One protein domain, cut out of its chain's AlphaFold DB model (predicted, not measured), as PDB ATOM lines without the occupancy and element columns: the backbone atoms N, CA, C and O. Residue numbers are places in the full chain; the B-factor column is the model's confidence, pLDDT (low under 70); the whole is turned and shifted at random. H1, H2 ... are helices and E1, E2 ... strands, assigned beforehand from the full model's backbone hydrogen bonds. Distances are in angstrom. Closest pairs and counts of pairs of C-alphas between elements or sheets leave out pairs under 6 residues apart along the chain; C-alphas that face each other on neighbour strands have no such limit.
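Overview. This is residues 11 to 37 and 69 to 141 of the 149 residues of an uncharacterized protein of Leptolinea sp (UniProt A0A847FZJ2). A small antiparallel sheet, E1, E2 and E3, has the longest helix, H4, packed slantwise over one face; H2 packs steeply on H4 and leads straight into E3, and H3 packs on H2. The hairpin E4 and E5 packs beside E3 with E5 the closer, while H1 follows E1 past the end of the sheet and packs on H4. The printed part has 100 residues with four named helices and five named strands, in the order E1 H1 E2 H2 E3 E4 E5 H3 H4, and its class is mixed, helices and strands. It is compact and rounded, with a radius of gyration of the C-alphas of 13.1 A and spans of 36 by 34 by 28 A.

Arrangement. E1, residues 11 to 14, and E2, residues 30 to 34, are antiparallel neighbours at 161 degrees, with N 11 and O 33 2.8 A apart. E3, residues 84 to 87, is antiparallel to E2 at 162 degrees, with N 32 and O 86 2.8 A apart. H4, residues 126 to 140, is on this sheet at a height over the sheet of 9.0 A, giving two layers, a helix on one face of a sheet. It lies over E2, where 8 of its 15 C-alphas fall, and runs slantwise to the strands, at 35 degrees to E2 on the local plane. H1, residues 16 to 22, touches H4 at residues 127 to 131 alone, at a shallow tilt of 11 degrees, opposite ways; the closest C-alphas, of Thr 18 and Ile 128, are 5.9 A apart. H2, residues 72 to 83, only grazes the sheet with residues 78 to 83. It touches H4 at a steep tilt of 54 degrees, the same way, closest at the C-alphas of Val 80 and Cys 136, 6.1 A. H3, residues 114 to 121, touches H2 at a steep tilt of 70.0 degrees, only just short of about perpendicular, closest at the C-alphas of Phe 117 and Tyr 81, 7.1 A. E4, residues 100 to 102, and E5, residues 108 to 110, form an antiparallel hairpin, with N 101 and O 109 2.8 A apart. The closest C-alphas of E3 and E5, of Ser 85 and Met 109, are 4.9 A apart. In H1, H2, H3 and H4 every O i to N i+4 pair is within hydrogen-bond range.

Along the chain. E1 begins at C-alpha 11 (102.636, 88.355, 59.797). E2 is 13.6 A long, H2 16.9 A and H4 20.5 A. H4 ends at C-alpha 140 (93.673, 85.045, 58.732).

Size, cuts and confidence. The C-alphas farthest apart, of Gly 26 and Asp 69, are 41.0 A apart. Residues 38 to 68 are not printed, and C-alphas 37 and 69 are 24.4 A apart across the cut. The link from E3 to E4, residues 88 to 99, is long. The mean pLDDT of the printed part is 82.1; residues 23 to 27, 69 to 70, 105 to 106 and 141 are under 70.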
ATOM      1  N   SER A  11     102.049  89.530  59.157       82.00
ATOM      2  CA  SER A  11     102.636  88.355  59.797       82.00
ATOM      3  C   SER A  11     103.533  87.639  58.796       82.00
ATOM      4  O   SER A  11     103.090  87.311  57.697       82.00
ATOM      5  N   ARG A  12     104.793  87.421  59.177       84.88
ATOM      6  CA  ARG A  12     105.776  86.667  58.394       84.88
ATOM      7  C   ARG A  12     105.839  85.236  58.907       84.88
ATOM      8  O   ARG A  12     105.970  85.025  60.110       84.88
ATOM      9  N   PHE A  13     105.779  84.278  57.993       84.50
ATOM     10  CA  PHE A  13     105.868  82.852  58.279       84.50
ATOM     11  C   PHE A  13     106.968  82.228  57.436       84.50
ATOM     12  O   PHE A  13     107.100  82.552  56.258       84.50
ATOM     13  N   ASN A  14     107.714  81.309  58.037       85.69
ATOM     14  CA  ASN A  14     108.661  80.470  57.316       85.69
ATOM     15  C   ASN A  14     107.948  79.197  56.835       85.69
ATOM     16  O   ASN A  14     107.029  78.706  57.502       85.69
ATOM     17  N   LEU A  15     108.364  78.679  55.682       83.31
ATOM     18  CA  LEU A  15     107.855  77.449  55.077       83.31
ATOM     19  C   LEU A  15     108.728  76.258  55.494       83.31
ATOM     20  O   LEU A  15     109.437  75.649  54.694       83.31
ATOM     21  N   ASP A  16     108.682  75.932  56.787       80.94
ATOM     22  CA  ASP A  16     109.541  74.914  57.396       80.94
ATOM     23  C   ASP A  16     109.337  73.508  56.801       80.94
ATOM     24  O   ASP A  16     110.248  72.676  56.870       80.94
ATOM     25  N   LYS A  17     108.140  73.181  56.286       80.75
ATOM     26  CA  LYS A  17     107.884  71.868  55.667       80.75
ATOM     27  C   LYS A  17     108.486  71.816  54.268       80.75
ATOM     28  O   LYS A  17     109.118  70.818  53.928       80.75
ATOM     29  N   THR A  18     108.311  72.880  53.490       79.69
ATOM     30  CA  THR A  18     108.870  73.033  52.143       79.69
ATOM     31  C   THR A  18     110.392  72.992  52.178       79.69
ATOM     32  O   THR A  18     110.984  72.168  51.480       79.69
ATOM     33  N   ASP A  19     111.019  73.768  53.065       79.25
ATOM     34  CA  ASP A  19     112.479  73.830  53.198       79.25
ATOM     35  C   ASP A  19     113.080  72.464  53.578       79.25
ATOM     36  O   ASP A  19     114.169  72.103  53.132       79.25
ATOM     37  N   LYS A  20     112.354  71.657  54.362       75.94
ATOM     38  CA  LYS A  20     112.762  70.284  54.701       75.94
ATOM     39  C   LYS A  20     112.603  69.298  53.547       75.94
ATOM     40  O   LYS A  20     113.332  68.311  53.515       75.94
ATOM     41  N   PHE A  21     111.630  69.513  52.665       73.06
ATOM     42  CA  PHE A  21     111.293  68.569  51.599       73.06
ATOM     43  C   PHE A  21     112.112  68.810  50.328       73.06
ATOM     44  O   PHE A  21     112.608  67.858  49.732       73.06
ATOM     45  N   PHE A  22     112.286  70.073  49.938       72.88
ATOM     46  CA  PHE A  22     113.014  70.457  48.726       72.88
ATOM     47  C   PHE A  22     114.471  70.855  48.994       72.88
ATOM     48  O   PHE A  22     115.274  70.879  48.065       72.88
ATOM     49  N   GLY A  23     114.831  71.098  50.260       65.56
ATOM     50  CA  GLY A  23     116.113  71.693  50.624       65.56
ATOM     51  C   GLY A  23     116.106  73.201  50.374       65.56
ATOM     52  O   GLY A  23     115.439  73.692  49.468       65.56
ATOM     53  N   CYS A  24     116.843  73.947  51.193       65.19
ATOM     54  CA  CYS A  24     116.963  75.394  51.054       65.19
ATOM     55  C   CYS A  24     118.430  75.756  50.814       65.19
ATOM     56  O   CYS A  24     119.284  75.489  51.664       65.19
ATOM     57  N   GLU A  25     118.736  76.364  49.668       59.16
ATOM     58  CA  GLU A  25     120.046  76.967  49.415       59.16
ATOM     59  C   GLU A  25     120.051  78.405  49.957       59.16
ATOM     60  O   GLU A  25     119.764  79.360  49.245       59.16
ATOM     61  N   GLY A  26     120.351  78.569  51.252       66.88
ATOM     62  CA  GLY A  26     120.553  79.889  51.865       66.88
ATOM     63  C   GLY A  26     119.509  80.285  52.913       66.88
ATOM     64  O   GLY A  26     119.361  79.601  53.925       66.88
ATOM     65  N   GLU A  27     118.866  81.444  52.732       69.75
ATOM     66  CA  GLU A  27     117.871  81.975  53.677       69.75
ATOM     67  C   GLU A  27     116.563  81.168  53.637       69.75
ATOM     68  O   GLU A  27     116.142  80.781  52.551       69.75
ATOM     69  N   PRO A  28     115.890  80.950  54.786       78.50
ATOM     70  CA  PRO A  28     114.657  80.169  54.845       78.50
ATOM     71  C   PRO A  28     113.564  80.775  53.961       78.50
ATOM     72  O   PRO A  28     113.390  82.003  53.904       78.50
ATOM     73  N   THR A  29     112.793  79.914  53.302       84.12
ATOM     74  CA  THR A  29     111.691  80.361  52.455       84.12
ATOM     75  C   THR A  29     110.596  80.943  53.341       84.12
ATOM     76  O   THR A  29     110.194  80.350  54.342       84.12
ATOM     77  N   PHE A  30     110.104  82.130  53.000       86.81
ATOM     78  CA  PHE A  30     109.110  82.845  53.779       86.81
ATOM     79  C   PHE A  30     107.976  83.385  52.916       86.81
ATOM     80  O   PHE A  30     108.127  83.719  51.739       86.81
ATOM     81  N   VAL A  31     106.833  83.542  53.572       87.38
ATOM     82  CA  VAL A  31     105.654  84.235  53.062       87.38
ATOM     83  C   VAL A  31     105.155  85.220  54.108       87.38
ATOM     84  O   VAL A  31     105.177  84.961  55.311       87.38
ATOM     85  N   GLU A  32     104.719  86.382  53.650       86.38
ATOM     86  CA  GLU A  32     104.158  87.437  54.476       86.38
ATOM     87  C   GLU A  32     102.711  87.666  54.082       86.38
ATOM     88  O   GLU A  32     102.396  87.864  52.907       86.38
ATOM     89  N   PHE A  33     101.845  87.690  55.085       85.94
ATOM     90  CA  PHE A  33     100.429  87.963  54.913       85.94
ATOM     91  C   PHE A  33     100.034  89.213  55.680       85.94
ATOM     92  O   PHE A  33     100.390  89.390  56.849       85.94
ATOM     93  N   ARG A  34      99.229  90.060  55.044       83.88
ATOM     94  CA  ARG A  34      98.469  91.106  55.726       83.88
ATOM     95  C   ARG A  34      97.159  90.520  56.230       83.88
ATOM     96  O   ARG A  34      96.510  89.748  55.527       83.88
ATOM     97  N   GLN A  35      96.716  90.972  57.396       75.75
ATOM     98  CA  GLN A  35      95.385  90.627  57.883       75.75
ATOM     99  C   GLN A  35      94.304  91.046  56.866       75.75
ATOM    100  O   GLN A  35      94.274  92.199  56.408       75.75
ATOM    101  N   ALA A  36      93.408  90.118  56.519       73.38
ATOM    102  CA  ALA A  36      92.230  90.409  55.705       73.38
ATOM    103  C   ALA A  36      91.383  91.528  56.346       73.38
ATOM    104  O   ALA A  36      91.156  91.531  57.560       73.38
ATOM    105  N   ARG A  37      90.906  92.498  55.552       71.25
ATOM    106  CA  ARG A  37      89.959  93.520  56.031       71.25
ATOM    107  C   ARG A  37      88.534  92.999  55.848       71.25
ATOM    108  O   ARG A  37      88.279  91.980  55.210       71.25
ATOM    109  N   ASP A  69      80.813  77.043  40.230       61.94
ATOM    110  CA  ASP A  69      81.605  77.888  39.321       61.94
ATOM    111  C   ASP A  69      83.088  77.998  39.738       61.94
ATOM    112  O   ASP A  69      83.918  78.419  38.938       61.94
ATOM    113  N   TRP A  70      83.435  77.609  40.975       63.88
ATOM    114  CA  TRP A  70      84.788  77.732  41.535       63.88
ATOM    115  C   TRP A  70      85.212  76.471  42.289       63.88
ATOM    116  O   TRP A  70      84.504  76.013  43.190       63.88
ATOM    117  N   SER A  71      86.391  75.924  41.972       74.75
ATOM    118  CA  SER A  71      86.972  74.832  42.763       74.75
ATOM    119  C   SER A  71      87.487  75.347  44.114       74.75
ATOM    120  O   SER A  71      87.840  76.519  44.259       74.75
ATOM    121  N   MET A  72      87.555  74.471  45.124       74.12
ATOM    122  CA  MET A  72      88.052  74.851  46.456       74.12
ATOM    123  C   MET A  72      89.494  75.384  46.403       74.12
ATOM    124  O   MET A  72      89.848  76.326  47.105       74.12
ATOM    125  N   GLU A  73      90.312  74.824  45.516       77.00
ATOM    126  CA  GLU A  73      91.691  75.260  45.286       77.00
ATOM    127  C   GLU A  73      91.759  76.678  44.710       77.00
ATOM    128  O   GLU A  73      92.578  77.483  45.153       77.00
ATOM    129  N   GLN A  74      90.862  77.025  43.780       77.56
ATOM    130  CA  GLN A  74      90.783  78.381  43.231       77.56
ATOM    131  C   GLN A  74      90.357  79.401  44.291       77.56
ATOM    132  O   GLN A  74      90.830  80.537  44.279       77.56
ATOM    133  N   LEU A  75      89.492  79.003  45.228       80.00
ATOM    134  CA  LEU A  75      89.089  79.855  46.346       80.00
ATOM    135  C   LEU A  75      90.250  80.136  47.296       80.00
ATOM    136  O   LEU A  75      90.470  81.291  47.657       80.00
ATOM    137  N   TYR A  76      91.021  79.109  47.657       84.50
ATOM    138  CA  TYR A  76      92.196  79.290  48.505       84.50
ATOM    139  C   TYR A  76      93.281  80.122  47.817       84.50
ATOM    140  O   TYR A  76      93.831  81.033  48.435       84.50
ATOM    141  N   ALA A  77      93.531  79.888  46.526       87.12
ATOM    142  CA  ALA A  77      94.441  80.719  45.742       87.12
ATOM    143  C   ALA A  77      93.998  82.194  45.745       87.12
ATOM    144  O   ALA A  77      94.814  83.097  45.922       87.12
ATOM    145  N   LYS A  78      92.689  82.450  45.637       86.31
ATOM    146  CA  LYS A  78      92.124  83.803  45.695       86.31
ATOM    147  C   LYS A  78      92.252  84.446  47.078       86.31
ATOM    148  O   LYS A  78      92.504  85.645  47.172       86.31
ATOM    149  N   GLU A  79      92.121  83.676  48.154       84.19
ATOM    150  CA  GLU A  79      92.359  84.170  49.516       84.19
ATOM    151  C   GLU A  79      93.824  84.575  49.720       84.19
ATOM    152  O   GLU A  79      94.108  85.658  50.248       84.19
ATOM    153  N   VAL A  80      94.752  83.748  49.233       87.81
ATOM    154  CA  VAL A  80      96.183  84.062  49.225       87.81
ATOM    155  C   VAL A  80      96.443  85.324  48.406       87.81
ATOM    156  O   VAL A  80      97.043  86.254  48.931       87.81
ATOM    157  N   TYR A  81      95.920  85.432  47.182       88.50
ATOM    158  CA  TYR A  81      96.059  86.630  46.341       88.50
ATOM    159  C   TYR A  81      95.644  87.920  47.064       88.50
ATOM    160  O   TYR A  81      96.311  88.949  46.971       88.50
ATOM    161  N   LEU A  82      94.545  87.871  47.820       84.75
ATOM    162  CA  LEU A  82      94.032  89.037  48.531       84.75
ATOM    163  C   LEU A  82      94.893  89.437  49.734       84.75
ATOM    164  O   LEU A  82      94.892  90.612  50.105       84.75
ATOM    165  N   THR A  83      95.604  88.500  50.358       86.56
ATOM    166  CA  THR A  83      96.281  88.718  51.647       86.56
ATOM    167  C   THR A  83      97.802  88.628  51.584       86.56
ATOM    168  O   THR A  83      98.467  89.114  52.495       86.56
ATOM    169  N   LEU A  84      98.376  88.098  50.509       88.31
ATOM    170  CA  LEU A  84      99.818  88.002  50.323       88.31
ATOM    171  C   LEU A  84     100.433  89.402  50.182       88.31
ATOM    172  O   LEU A  84     100.046  90.203  49.328       88.31
ATOM    173  N   SER A  85     101.401  89.701  51.042       86.38
ATOM    174  CA  SER A  85     102.125  90.972  51.078       86.38
ATOM    175  C   SER A  85     103.621  90.828  50.811       86.38
ATOM    176  O   SER A  85     104.275  91.842  50.592       86.38
ATOM    177  N   GLY A  86     104.163  89.609  50.792       87.19
ATOM    178  CA  GLY A  86     105.563  89.352  50.457       87.19
ATOM    179  C   GLY A  86     105.882  87.861  50.392       87.19
ATOM    180  O   GLY A  86     105.206  87.053  51.023       87.19
ATOM    181  N   CYS A  87     106.907  87.489  49.631       88.56
ATOM    182  CA  CYS A  87     107.522  86.160  49.655       88.56
ATOM    183  C   CYS A  87     108.886  86.183  48.953       88.56
ATOM    184  O   CYS A  87     109.146  87.084  48.154       88.56
ATOM    185  N   ASN A  88     109.708  85.159  49.172       87.94
ATOM    186  CA  ASN A  88     110.985  84.943  48.474       87.94
ATOM    187  C   ASN A  88     110.994  83.687  47.584       87.94
ATOM    188  O   ASN A  88     112.046  83.097  47.359       87.94
ATOM    189  N   LEU A  89     109.832  83.273  47.073       86.19
ATOM    190  CA  LEU A  89     109.738  82.130  46.166       86.19
ATOM    191  C   LEU A  89     110.328  82.475  44.796       86.19
ATOM    192  O   LEU A  89     109.921  83.463  44.176       86.19
ATOM    193  N   ILE A  90     111.236  81.627  44.320       87.44
ATOM    194  CA  ILE A  90     111.874  81.721  43.004       87.44
ATOM    195  C   ILE A  90     111.477  80.535  42.125       87.44
ATOM    196  O   ILE A  90     111.176  79.448  42.622       87.44
ATOM    197  N   ASN A  91     111.438  80.749  40.815       84.44
ATOM    198  CA  ASN A  91     111.221  79.686  39.840       84.44
ATOM    199  C   ASN A  91     112.543  78.961  39.504       84.44
ATOM    200  O   ASN A  91     113.618  79.328  39.973       84.44
ATOM    201  N   SER A  92     112.479  77.951  38.632       81.19
ATOM    202  CA  SER A  92     113.663  77.210  38.165       81.19
ATOM    203  C   SER A  92     114.674  78.046  37.364       81.19
ATOM    204  O   SER A  92     115.758  77.552  37.074       81.19
ATOM    205  N   ALA A  93     114.318  79.269  36.970       82.62
ATOM    206  CA  ALA A  93     115.185  80.224  36.285       82.62
ATOM    207  C   ALA A  93     115.752  81.296  37.240       82.62
ATOM    208  O   ALA A  93     116.315  82.278  36.769       82.62
ATOM    209  N   GLU A  94     115.601  81.109  38.559       81.44
ATOM    210  CA  GLU A  94     116.007  82.045  39.622       81.44
ATOM    211  C   GLU A  94     115.248  83.389  39.632       81.44
ATOM    212  O   GLU A  94     115.620  84.319  40.350       81.44
ATOM    213  N   ASP A  95     114.131  83.493  38.907       85.62
ATOM    214  CA  ASP A  95     113.276  84.680  38.925       85.62
ATOM    215  C   ASP A  95     112.222  84.598  40.047       85.62
ATOM    216  O   ASP A  95     111.622  83.536  40.255       85.62
ATOM    217  N   PRO A  96     111.899  85.716  40.731       86.44
ATOM    218  CA  PRO A  96     110.811  85.760  41.704       86.44
ATOM    219  C   PRO A  96     109.465  85.378  41.079       86.44
ATOM    220  O   PRO A  96     109.033  85.982  40.093       86.44
ATOM    221  N   ILE A  97     108.764  84.421  41.692       88.62
ATOM    222  CA  ILE A  97     107.447  83.962  41.219       88.62
ATOM    223  C   ILE A  97     106.406  85.077  41.351       88.62
ATOM    224  O   ILE A  97     105.584  85.287  40.457       88.62
ATOM    225  N   PHE A  98     106.458  85.811  42.465       90.56
ATOM    226  CA  PHE A  98     105.527  86.891  42.765       90.56
ATOM    227  C   PHE A  98     106.233  88.242  42.799       90.56
ATOM    228  O   PHE A  98     107.326  88.389  43.349       90.56
ATOM    229  N   LYS A  99     105.575  89.249  42.226       88.69
ATOM    230  CA  LYS A  99     106.065  90.627  42.177       88.69
ATOM    231  C   LYS A  99     105.329  91.471  43.199       88.69
ATOM    232  O   LYS A  99     104.107  91.391  43.314       88.69
ATOM    233  N   PHE A 100     106.066  92.315  43.907       88.81
ATOM    234  CA  PHE A 100     105.515  93.175  44.943       88.81
ATOM    235  C   PHE A 100     105.954  94.621  44.749       88.81
ATOM    236  O   PHE A 100     107.102  94.890  44.399       88.81
ATOM    237  N   LYS A 101     105.053  95.558  45.048       87.38
ATOM    238  CA  LYS A 101     105.345  96.990  45.107       87.38
ATOM    239  C   LYS A 101     105.138  97.529  46.507       87.38
ATOM    240  O   LYS A 101     104.245  97.103  47.244       87.38
ATOM    241  N   ARG A 102     105.937  98.531  46.862       82.06
ATOM    242  CA  ARG A 102     105.742  99.282  48.099       82.06
ATOM    243  C   ARG A 102     104.744 100.405  47.850       82.06
ATOM    244  O   ARG A 102     104.916 101.210  46.942       82.06
ATOM    245  N   THR A 103     103.687 100.442  48.649       77.56
ATOM    246  CA  THR A 103     102.714 101.539  48.637       77.56
ATOM    247  C   THR A 103     103.266 102.768  49.355       77.56
ATOM    248  O   THR A 103     104.169 102.652  50.185       77.56
ATOM    249  N   GLU A 104     102.683 103.942  49.091       71.75
ATOM    250  CA  GLU A 104     103.029 105.209  49.764       71.75
ATOM    251  C   GLU A 104     102.944 105.113  51.297       71.75
ATOM    252  O   GLU A 104     103.699 105.759  52.015       71.75
ATOM    253  N   ASN A 105     102.093 104.217  51.805       67.00
ATOM    254  CA  ASN A 105     101.921 103.944  53.233       67.00
ATOM    255  C   ASN A 105     102.996 103.001  53.813       67.00
ATOM    256  O   ASN A 105     102.829 102.465  54.907       67.00
ATOM    257  N   GLY A 106     104.064 102.717  53.063       69.12
ATOM    258  CA  GLY A 106     105.175 101.858  53.472       69.12
ATOM    259  C   GLY A 106     104.874 100.355  53.477       69.12
ATOM    260  O   GLY A 106     105.803  99.576  53.691       69.12
ATOM    261  N   SER A 107     103.624  99.952  53.215       71.31
ATOM    262  CA  SER A 107     103.182  98.552  53.145       71.31
ATOM    263  C   SER A 107     103.491  97.937  51.782       71.31
ATOM    264  O   SER A 107     103.307  98.593  50.753       71.31
ATOM    265  N   THR A 108     103.901  96.675  51.771       81.12
ATOM    266  CA  THR A 108     104.140  95.906  50.547       81.12
ATOM    267  C   THR A 108     102.834  95.266  50.069       81.12
ATOM    268  O   THR A 108     102.051  94.753  50.869       81.12
ATOM    269  N   MET A 109     102.556  95.354  48.772       82.94
ATOM    270  CA  MET A 109     101.379  94.766  48.132       82.94
ATOM    271  C   MET A 109     101.788  94.016  46.873       82.94
ATOM    272  O   MET A 109     102.740  94.411  46.201       82.94
ATOM    273  N   LEU A 110     101.043  92.962  46.545       87.62
ATOM    274  CA  LEU A 110     101.210  92.233  45.296       87.62
ATOM    275  C   LEU A 110     100.994  93.180  44.102       87.62
ATOM    276  O   LEU A 110      99.997  93.902  44.034       87.62
ATOM    277  N   ASP A 111     101.955  93.196  43.182       88.56
ATOM    278  CA  ASP A 111     101.946  94.000  41.957       88.56
ATOM    279  C   ASP A 111     101.736  93.109  40.733       88.56
ATOM    280  O   ASP A 111     102.530  93.082  39.795       88.56
ATOM    281  N   MET A 112     100.682  92.302  40.799       88.81
ATOM    282  CA  MET A 112     100.271  91.391  39.739       88.81
ATOM    283  C   MET A 112      98.754  91.435  39.621       88.81
ATOM    284  O   MET A 112      98.048  91.590  40.620       88.81
ATOM    285  N   SER A 113      98.248  91.292  38.401       89.12
ATOM    286  CA  SER A 113      96.824  91.057  38.178       89.12
ATOM    287  C   SER A 113      96.411  89.674  38.693       89.12
ATOM    288  O   SER A 113      97.232  88.764  38.806       89.12
ATOM    289  N   GLU A 114      95.115  89.485  38.960       86.00
ATOM    290  CA  GLU A 114      94.571  88.186  39.386       86.00
ATOM    291  C   GLU A 114      94.910  87.074  38.374       86.00
ATOM    292  O   GLU A 114      95.304  85.981  38.768       86.00
ATOM    293  N   SER A 115      94.853  87.357  37.069       86.50
ATOM    294  CA  SER A 115      95.205  86.391  36.018       86.50
ATOM    295  C   SER A 115      96.686  86.005  36.017       86.50
ATOM    296  O   SER A 115      97.019  84.830  35.846       86.50
ATOM    297  N   GLU A 116      97.584  86.973  36.214       88.94
ATOM    298  CA  GLU A 116      99.024  86.705  36.293       88.94
ATOM    299  C   GLU A 116      99.355  85.913  37.557       88.94
ATOM    300  O   GLU A 116     100.122  84.955  37.493       88.94
ATOM    301  N   PHE A 117      98.730  86.266  38.685       90.88
ATOM    302  CA  PHE A 117      98.881  85.531  39.934       90.88
ATOM    303  C   PHE A 117      98.426  84.081  39.785       90.88
ATOM    304  O   PHE A 117      99.174  83.186  40.153       90.88
ATOM    305  N   MET A 118      97.245  83.825  39.218       87.94
ATOM    306  CA  MET A 118      96.733  82.457  39.059       87.94
ATOM    307  C   MET A 118      97.611  81.623  38.116       87.94
ATOM    308  O   MET A 118      97.794  80.429  38.344       87.94
ATOM    309  N   THR A 119      98.202  82.254  37.095       89.38
ATOM    310  CA  THR A 119      99.167  81.596  36.201       89.38
ATOM    311  C   THR A 119     100.442  81.217  36.954       89.38
ATOM    312  O   THR A 119     100.877  80.073  36.876       89.38
ATOM    313  N   ALA A 120     101.012  82.148  37.726       88.50
ATOM    314  CA  ALA A 120     102.198  81.893  38.541       88.50
ATOM    315  C   ALA A 120     101.915  80.853  39.638       88.50
ATOM    316  O   ALA A 120     102.685  79.914  39.811       88.50
ATOM    317  N   TRP A 121     100.766  80.947  40.309       88.69
ATOM    318  CA  TRP A 121     100.306  79.998  41.323       88.69
ATOM    319  C   TRP A 121     100.200  78.575  40.766       88.69
ATOM    320  O   TRP A 121     100.646  77.633  41.409       88.69
ATOM    321  N   GLY A 122      99.687  78.425  39.540       87.81
ATOM    322  CA  GLY A 122      99.583  77.134  38.857       87.81
ATOM    323  C   GLY A 122     100.923  76.475  38.501       87.81
ATOM    324  O   GLY A 122     100.939  75.289  38.187       87.81
ATOM    325  N   THR A 123     102.039  77.211  38.549       87.62
ATOM    326  CA  THR A 123     103.387  76.644  38.345       87.62
ATOM    327  C   THR A 123     104.042  76.128  39.626       87.62
ATOM    328  O   THR A 123     105.062  75.447  39.552       87.62
ATOM    329  N   ILE A 124     103.478  76.447  40.794       87.69
ATOM    330  CA  ILE A 124     104.032  76.060  42.092       87.69
ATOM    331  C   ILE A 124     103.590  74.633  42.426       87.69
ATOM    332  O   ILE A 124     102.444  74.251  42.188       87.69
ATOM    333  N   ASP A 125     104.489  73.850  43.027       87.69
ATOM    334  CA  ASP A 125     104.164  72.507  43.497       87.69
ATOM    335  C   ASP A 125     103.008  72.521  44.518       87.69
ATOM    336  O   ASP A 125     102.911  73.386  45.399       87.69
ATOM    337  N   THR A 126     102.121  71.531  44.411       86.56
ATOM    338  CA  THR A 126     100.960  71.365  45.299       86.56
ATOM    339  C   THR A 126     101.329  71.298  46.786       86.56
ATOM    340  O   THR A 126     100.569  71.762  47.632       86.56
ATOM    341  N   PHE A 127     102.509  70.779  47.124       86.12
ATOM    342  CA  PHE A 127     103.008  70.710  48.494       86.12
ATOM    343  C   PHE A 127     103.314  72.100  49.060       86.12
ATOM    344  O   PHE A 127     102.935  72.419  50.187       86.12
ATOM    345  N   ILE A 128     103.954  72.943  48.246       86.12
ATOM    346  CA  ILE A 128     104.315  74.314  48.614       86.12
ATOM    347  C   ILE A 128     103.045  75.158  48.724       86.12
ATOM    348  O   ILE A 128     102.832  75.842  49.724       86.12
ATOM    349  N   THR A 129     102.156  75.075  47.730       88.31
ATOM    350  CA  THR A 129     100.882  75.810  47.758       88.31
ATOM    351  C   THR A 129     100.014  75.414  48.953       88.31
ATOM    352  O   THR A 129      99.439  76.299  49.585       88.31
ATOM    353  N   ALA A 130      99.971  74.133  49.335       86.88
ATOM    354  CA  ALA A 130      99.257  73.679  50.529       86.88
ATOM    355  C   ALA A 130      99.806  74.311  51.820       86.88
ATOM    356  O   ALA A 130      99.030  74.786  52.649       86.88
ATOM    357  N   GLU A 131     101.132  74.384  51.985       87.62
ATOM    358  CA  GLU A 131     101.732  75.031  53.158       87.62
ATOM    359  C   GLU A 131     101.468  76.544  53.181       87.62
ATOM    360  O   GLU A 131     101.141  77.101  54.229       87.62
ATOM    361  N   ILE A 132     101.540  77.214  52.027       87.75
ATOM    362  CA  ILE A 132     101.215  78.642  51.912       87.75
ATOM    363  C   ILE A 132      99.753  78.895  52.290       87.75
ATOM    364  O   ILE A 132      99.470  79.859  53.000       87.75
ATOM    365  N   ILE A 133      98.825  78.036  51.857       88.25
ATOM    366  CA  ILE A 133      97.405  78.128  52.222       88.25
ATOM    367  C   ILE A 133      97.225  77.937  53.732       88.25
ATOM    368  O   ILE A 133      96.531  78.737  54.357       88.25
ATOM    369  N   ASP A 134      97.886  76.949  54.341       87.12
ATOM    370  CA  ASP A 134      97.855  76.745  55.795       87.12
ATOM    371  C   ASP A 134      98.329  77.999  56.547       87.12
ATOM    372  O   ASP A 134      97.701  78.415  57.522       87.12
ATOM    373  N   LYS A 135      99.412  78.639  56.084       85.94
ATOM    374  CA  LYS A 135      99.950  79.872  56.682       85.94
ATOM    375  C   LYS A 135      99.085  81.099  56.417       85.94
ATOM    376  O   LYS A 135      98.939  81.938  57.303       85.94
ATOM    377  N   CYS A 136      98.466  81.184  55.246       84.75
ATOM    378  CA  CYS A 136      97.472  82.202  54.919       84.75
ATOM    379  C   CYS A 136      96.279  82.097  55.867       84.75
ATOM    380  O   CYS A 136      95.872  83.079  56.491       84.75
ATOM    381  N   HIS A 137      95.770  80.879  56.055       82.94
ATOM    382  CA  HIS A 137      94.757  80.612  57.052       82.94
ATOM    383  C   HIS A 137      95.272  80.932  58.447       82.94
ATOM    384  O   HIS A 137      94.522  81.550  59.171       82.94
ATOM    385  N   GLU A 138      96.506  80.605  58.839       82.25
ATOM    386  CA  GLU A 138      97.068  80.957  60.157       82.25
ATOM    387  C   GLU A 138      97.099  82.479  60.388       82.25
ATOM    388  O   GLU A 138      96.738  82.952  61.466       82.25
ATOM    389  N   ALA A 139      97.451  83.253  59.360       78.62
ATOM    390  CA  ALA A 139      97.442  84.714  59.388       78.62
ATOM    391  C   ALA A 139      96.023  85.293  59.475       78.62
ATOM    392  O   ALA A 139      95.781  86.285  60.168       78.62
ATOM    393  N   ASN A 140      95.080  84.663  58.769       72.69
ATOM    394  CA  ASN A 140      93.673  85.045  58.732       72.69
ATOM    395  C   ASN A 140      92.840  84.353  59.823       72.69
ATOM    396  O   ASN A 140      91.663  84.671  59.971       72.69
ATOM    397  N   LEU A 141      93.419  83.431  60.604       67.44
ATOM    398  CA  LEU A 141      92.763  82.622  61.632       67.44
ATOM    399  C   LEU A 141      92.523  83.507  62.848       67.44
ATOM    400  O   LEU A 141      93.315  83.616  63.782       67.44
TER     401      LEU A 141